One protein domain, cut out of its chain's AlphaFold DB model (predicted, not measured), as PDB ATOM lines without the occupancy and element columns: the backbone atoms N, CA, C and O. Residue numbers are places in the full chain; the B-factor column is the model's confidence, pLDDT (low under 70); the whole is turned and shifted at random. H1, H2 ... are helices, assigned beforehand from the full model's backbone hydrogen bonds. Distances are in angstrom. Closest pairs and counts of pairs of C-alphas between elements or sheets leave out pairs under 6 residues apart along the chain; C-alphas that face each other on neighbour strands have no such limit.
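Overview. This is residues 9 to 57 of the 88 residues of an uncharacterized protein of Candidatus Lokiarchaeota archaeon (UniProt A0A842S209). Three helices follow one another in an open zigzag: H2 sets out from beside the middle of H1, about perpendicular to it, and the short H3 turns off near the far end of H2. Residues 49 to 57, of which 49 to 51 belong to H3, stick out as a tail that adds to the length. The printed part has 49 residues with three named helices, in the order H1, H2, H3, and no named strand; the class is all helix. The whole is loose, with a radius of gyration of the C-alphas of 13.8 A, and spans 46 by 21 by 17 A.

Arrangement. H1, residues 9 to 23, touches H2, residues 29 to 41, with its residues 12 to 16 alone, and H2 meets this touch with residues 29 to 32 alone. Their closest C-alphas, those of Gln 16 and Gln 29, are 6.9 A apart. Their lines are about perpendicular, at 86 degrees. H3, residues 44 to 51, is close to H2 but not clearly touching; the closest C-alphas, those of Val 40 and Phe 47, are 6.4 A apart. The lines of H2 and H3 are about perpendicular, at 74 degrees. H1 and H3 are apart. In H1, H2 and H3, every O i to N i+4 pair is within hydrogen-bond range.

Along the chain. H1 begins at C-alpha 9, (166.811, 172.476, 221.772), and measures 21.0 A from first to last C-alpha. H2 begins at C-alpha 29, (159.799, 174.680, 228.251), and measures 18.3 A. H3 measures 10.3 A and ends at C-alpha 51, (180.397, 179.427, 233.118).

Size, cuts and confidence. The C-alphas of Gly 24 and Leu 57, the two farthest apart, are 46.4 A apart. The printed part has no cut, and both links are tight. Residues 54 to 57 have pLDDT under 70; the mean of the printed part is 88.6.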
ATOM      1  N   LYS A   9     168.225 172.884 221.600       83.38
ATOM      2  CA  LYS A   9     166.811 172.476 221.772       83.38
ATOM      3  C   LYS A   9     166.654 171.038 222.290       83.38
ATOM      4  O   LYS A   9     165.847 170.790 223.183       83.38
ATOM      5  N   LYS A  10     167.466 170.104 221.780       87.50
ATOM      6  CA  LYS A  10     167.468 168.696 222.224       87.50
ATOM      7  C   LYS A  10     167.820 168.554 223.708       87.50
ATOM      8  O   LYS A  10     167.319 167.650 224.376       87.50
ATOM      9  N   LEU A  11     168.688 169.421 224.224       88.44
ATOM     10  CA  LEU A  11     169.099 169.396 225.623       88.44
ATOM     11  C   LEU A  11     167.958 169.858 226.534       88.44
ATOM     12  O   LEU A  11     167.700 169.220 227.551       88.44
ATOM     13  N   LEU A  12     167.205 170.884 226.124       89.06
ATOM     14  CA  LEU A  12     166.021 171.328 226.865       89.06
ATOM     15  C   LEU A  12     164.913 170.269 226.888       89.06
ATOM     16  O   LEU A  12     164.279 170.073 227.923       89.06
ATOM     17  N   GLU A  13     164.701 169.545 225.788       89.94
ATOM     18  CA  GLU A  13     163.738 168.433 225.749       89.94
ATOM     19  C   GLU A  13     164.132 167.307 226.718       89.94
ATOM     20  O   GLU A  13     163.292 166.809 227.472       89.94
ATOM     21  N   LYS A  14     165.424 166.954 226.770       91.94
ATOM     22  CA  LYS A  14     165.944 165.986 227.749       91.94
ATOM     23  C   LYS A  14     165.788 166.484 229.184       91.94
ATOM     24  O   LYS A  14     165.358 165.717 230.044       91.94
ATOM     25  N   LEU A  15     166.094 167.755 229.437       92.19
ATOM     26  CA  LEU A  15     165.935 168.373 230.753       92.19
ATOM     27  C   LEU A  15     164.469 168.331 231.206       92.19
ATOM     28  O   LEU A  15     164.180 167.925 232.330       92.19
ATOM     29  N   GLN A  16     163.534 168.667 230.316       92.62
ATOM     30  CA  GLN A  16     162.103 168.589 230.587       92.62
ATOM     31  C   GLN A  16     161.668 167.163 230.944       92.62
ATOM     32  O   GLN A  16     160.931 166.977 231.917       92.62
ATOM     33  N   ALA A  17     162.134 166.156 230.200       93.69
ATOM     34  CA  ALA A  17     161.836 164.757 230.492       93.69
ATOM     35  C   ALA A  17     162.380 164.337 231.868       93.69
ATOM     36  O   ALA A  17     161.641 163.769 232.670       93.69
ATOM     37  N   GLN A  18     163.630 164.680 232.187       94.19
ATOM     38  CA  GLN A  18     164.233 164.366 233.486       94.19
ATOM     39  C   GLN A  18     163.512 165.048 234.655       94.19
ATOM     40  O   GLN A  18     163.248 164.406 235.671       94.19
ATOM     41  N   LEU A  19     163.162 166.329 234.513       93.69
ATOM     42  CA  LEU A  19     162.404 167.061 235.530       93.69
ATOM     43  C   LEU A  19     161.009 166.461 235.721       93.69
ATOM     44  O   LEU A  19     160.570 166.283 236.855       93.69
ATOM     45  N   THR A  20     160.347 166.080 234.627       92.81
ATOM     46  CA  THR A  20     159.036 165.421 234.676       92.81
ATOM     47  C   THR A  20     159.122 164.080 235.399       92.81
ATOM     48  O   THR A  20     158.280 163.801 236.247       92.81
ATOM     49  N   LEU A  21     160.157 163.278 235.132       94.38
ATOM     50  CA  LEU A  21     160.376 161.995 235.808       94.38
ATOM     51  C   LEU A  21     160.665 162.157 237.307       94.38
ATOM     52  O   LEU A  21     160.205 161.348 238.104       94.38
ATOM     53  N   LYS A  22     161.412 163.194 237.702       94.00
ATOM     54  CA  LYS A  22     161.775 163.430 239.109       94.00
ATOM     55  C   LYS A  22     160.645 164.042 239.935       94.00
ATOM     56  O   LYS A  22     160.506 163.708 241.104       94.00
ATOM     57  N   ILE A  23     159.885 164.966 239.353       93.44
ATOM     58  CA  ILE A  23     158.863 165.755 240.060       93.44
ATOM     59  C   ILE A  23     157.463 165.141 239.862       93.44
ATOM     60  O   ILE A  23     156.531 165.467 240.589       93.44
ATOM     61  N   GLY A  24     157.290 164.272 238.860       91.56
ATOM     62  CA  GLY A  24     156.000 163.679 238.489       91.56
ATOM     63  C   GLY A  24     155.050 164.647 237.774       91.56
ATOM     64  O   GLY A  24     153.936 164.268 237.419       91.56
ATOM     65  N   LYS A  25     155.471 165.896 237.534       91.56
ATOM     66  CA  LYS A  25     154.683 166.933 236.857       91.56
ATOM     67  C   LYS A  25     155.387 167.392 235.587       91.56
ATOM     68  O   LYS A  25     156.555 167.778 235.624       91.56
ATOM     69  N   LYS A  26     154.650 167.423 234.473       90.38
ATOM     70  CA  LYS A  26     155.143 167.985 233.212       90.38
ATOM     71  C   LYS A  26     155.246 169.505 233.335       90.38
ATOM     72  O   LYS A  26     154.231 170.183 233.464       90.38
ATOM     73  N   LEU A  27     156.470 170.018 233.280       90.50
ATOM     74  CA  LEU A  27     156.752 171.449 233.160       90.50
ATOM     75  C   LEU A  27     156.819 171.835 231.684       90.50
ATOM     76  O   LEU A  27     157.275 171.043 230.854       90.50
ATOM     77  N   THR A  28     156.369 173.036 231.343       91.62
ATOM     78  CA  THR A  28     156.568 173.604 230.006       91.62
ATOM     79  C   THR A  28     158.012 174.076 229.826       91.62
ATOM     80  O   THR A  28     158.717 174.371 230.790       91.62
ATOM     81  N   GLN A  29     158.463 174.167 228.573       87.94
ATOM     82  CA  GLN A  29     159.799 174.680 228.251       87.94
ATOM     83  C   GLN A  29     160.001 176.112 228.766       87.94
ATOM     84  O   GLN A  29     161.056 176.417 229.313       87.94
ATOM     85  N   GLN A  30     158.966 176.955 228.672       88.62
ATOM     86  CA  GLN A  30     159.007 178.324 229.185       88.62
ATOM     87  C   GLN A  30     159.156 178.358 230.711       88.62
ATOM     88  O   GLN A  30     160.009 179.075 231.218       88.62
ATOM     89  N   GLU A  31     158.401 177.536 231.448       91.06
ATOM     90  CA  GLU A  31     158.528 177.465 232.911       91.06
ATOM     91  C   GLU A  31     159.923 177.020 233.354       91.06
ATOM     92  O   GLU A  31     160.429 177.497 234.372       91.06
ATOM     93  N   ILE A  32     160.533 176.091 232.614       91.75
ATOM     94  CA  ILE A  32     161.898 175.640 232.888       91.75
ATOM     95  C   ILE A  32     162.867 176.802 232.677       91.75
ATOM     96  O   ILE A  32     163.663 177.076 233.567       91.75
ATOM     97  N   LEU A  33     162.766 177.519 231.555       91.06
ATOM     98  CA  LEU A  33     163.618 178.674 231.267       91.06
ATOM     99  C   LEU A  33     163.461 179.779 232.317       91.06
ATOM    100  O   LEU A  33     164.462 180.238 232.864       91.06
ATOM    101  N   ASP A  34     162.229 180.144 232.672       91.75
ATOM    102  CA  ASP A  34     161.960 181.180 233.674       91.75
ATOM    103  C   ASP A  34     162.549 180.810 235.043       91.75
ATOM    104  O   ASP A  34     163.119 181.652 235.744       91.75
ATOM    105  N   LYS A  35     162.432 179.535 235.437       92.69
ATOM    106  CA  LYS A  35     163.016 179.034 236.687       92.69
ATOM    107  C   LYS A  35     164.539 178.981 236.624       92.69
ATOM    108  O   LYS A  35     165.171 179.353 237.608       92.69
ATOM    109  N   SER A  36     165.117 178.569 235.499       91.81
ATOM    110  CA  SER A  36     166.569 178.537 235.297       91.81
ATOM    111  C   SER A  36     167.173 179.936 235.362       91.81
ATOM    112  O   SER A  36     168.156 180.131 236.068       91.81
ATOM    113  N   ILE A  37     166.548 180.927 234.717       92.19
ATOM    114  CA  ILE A  37     166.997 182.326 234.775       92.19
ATOM    115  C   ILE A  37     166.972 182.829 236.219       92.19
ATOM    116  O   ILE A  37     167.967 183.368 236.694       92.19
ATOM    117  N   LYS A  38     165.872 182.606 236.952       94.75
ATOM    118  CA  LYS A  38     165.780 182.996 238.370       94.75
ATOM    119  C   LYS A  38     166.820 182.291 239.240       94.75
ATOM    120  O   LYS A  38     167.401 182.910 240.124       94.75
ATOM    121  N   PHE A  39     167.047 181.002 239.002       94.88
ATOM    122  CA  PHE A  39     168.033 180.216 239.737       94.88
ATOM    123  C   PHE A  39     169.454 180.741 239.521       94.88
ATOM    124  O   PHE A  39     170.175 180.944 240.495       94.88
ATOM    125  N   VAL A  40     169.821 181.003 238.265       94.25
ATOM    126  CA  VAL A  40     171.124 181.567 237.895       94.25
ATOM    127  C   VAL A  40     171.282 182.974 238.454       94.25
ATOM    128  O   VAL A  40     172.303 183.270 239.058       94.25
ATOM    129  N   TYR A  41     170.261 183.823 238.339       92.75
ATOM    130  CA  TYR A  41     170.300 185.186 238.870       92.75
ATOM    131  C   TYR A  41     170.547 185.215 240.384       92.75
ATOM    132  O   TYR A  41     171.356 185.998 240.869       92.75
ATOM    133  N   ASN A  42     169.920 184.307 241.137       95.19
ATOM    134  CA  ASN A  42     170.143 184.184 242.580       95.19
ATOM    135  C   ASN A  42     171.535 183.629 242.945       95.19
ATOM    136  O   ASN A  42     171.901 183.632 244.118       95.19
ATOM    137  N   ARG A  43     172.285 183.106 241.970       94.25
ATOM    138  CA  ARG A  43     173.636 182.542 242.118       94.25
ATOM    139  C   ARG A  43     174.586 183.163 241.098       94.25
ATOM    140  O   ARG A  43     175.419 182.469 240.517       94.25
ATOM    141  N   LEU A  44     174.409 184.461 240.857       91.50
ATOM    142  CA  LEU A  44     175.077 185.164 239.772       91.50
ATOM    143  C   LEU A  44     176.599 185.045 239.878       91.50
ATOM    144  O   LEU A  44     177.242 184.739 238.881       91.50
ATOM    145  N   ASP A  45     177.158 185.203 241.079       88.00
ATOM    146  CA  ASP A  45     178.603 185.107 241.301       88.00
ATOM    147  C   ASP A  45     179.155 183.718 240.947       88.00
ATOM    148  O   ASP A  45     180.167 183.610 240.259       88.00
ATOM    149  N   SER A  46     178.464 182.647 241.356       89.44
ATOM    150  CA  SER A  46     178.847 181.270 241.013       89.44
ATOM    151  C   SER A  46     178.745 181.017 239.514       89.44
ATOM    152  O   SER A  46     179.642 180.429 238.924       89.44
ATOM    153  N   PHE A  47     177.679 181.509 238.880       90.94
ATOM    154  CA  PHE A  47     177.505 181.382 237.438       90.94
ATOM    155  C   PHE A  47     178.604 182.114 236.662       90.94
ATOM    156  O   PHE A  47     179.160 181.561 235.718       90.94
ATOM    157  N   ILE A  48     178.960 183.331 237.082       88.12
ATOM    158  CA  ILE A  48     180.068 184.083 236.486       88.12
ATOM    159  C   ILE A  48     181.386 183.320 236.660       88.12
ATOM    160  O   ILE A  48     182.161 183.252 235.716       88.12
ATOM    161  N   ALA A  49     181.645 182.744 237.834       86.25
ATOM    162  CA  ALA A  49     182.894 182.035 238.101       86.25
ATOM    163  C   ALA A  49     183.029 180.701 237.341       86.25
ATOM    164  O   ALA A  49     184.144 180.323 236.980       86.25
ATOM    165  N   GLU A  50     181.926 179.975 237.139       87.25
ATOM    166  CA  GLU A  50     181.926 178.628 236.552       87.25
ATOM    167  C   GLU A  50     181.741 178.635 235.029       87.25
ATOM    168  O   GLU A  50     182.411 177.882 234.326       87.25
ATOM    169  N   GLU A  51     180.851 179.487 234.515       87.31
ATOM    170  CA  GLU A  51     180.397 179.427 233.118       87.31
ATOM    171  C   GLU A  51     180.939 180.567 232.254       87.31
ATOM    172  O   GLU A  51     180.923 180.476 231.025       87.31
ATOM    173  N   LEU A  52     181.412 181.655 232.868       84.88
ATOM    174  CA  LEU A  52     181.978 182.783 232.139       84.88
ATOM    175  C   LEU A  52     183.487 182.847 232.355       84.88
ATOM    176  O   LEU A  52     183.990 182.853 233.474       84.88
ATOM    177  N   GLU A  53     184.235 182.968 231.260       74.56
ATOM    178  CA  GLU A  53     185.644 183.332 231.351       74.56
ATOM    179  C   GLU A  53     185.748 184.780 231.836       74.56
ATOM    180  O   GLU A  53     185.673 185.738 231.064       74.56
ATOM    181  N   THR A  54     185.907 184.961 233.145       66.75
ATOM    182  CA  THR A  54     186.234 186.277 233.686       66.75
ATOM    183  C   THR A  54     187.659 186.640 233.264       66.75
ATOM    184  O   THR A  54     188.565 185.817 233.455       66.75
ATOM    185  N   PRO A  55     187.905 187.854 232.740       66.50
ATOM    186  CA  PRO A  55     189.260 188.301 232.464       66.50
ATOM    187  C   PRO A  55     190.048 188.297 233.776       66.50
ATOM    188  O   PRO A  55     189.778 189.074 234.692       66.50
ATOM    189  N   LYS A  56     191.014 187.382 233.886       65.12
ATOM    190  CA  LYS A  56     191.930 187.351 235.026       65.12
ATOM    191  C   LYS A  56     192.720 188.655 235.030       65.12
ATOM    192  O   LYS A  56     193.124 189.128 233.969       65.12
ATOM    193  N   LEU A  57     192.962 189.216 236.213       60.69
ATOM    194  CA  LEU A  57     193.833 190.378 236.381       60.69
ATOM    195  C   LEU A  57     195.251 189.991 235.920       60.69
ATOM    196  O   LEU A  57     196.042 189.431 236.681       60.69
TER     197      LEU A  57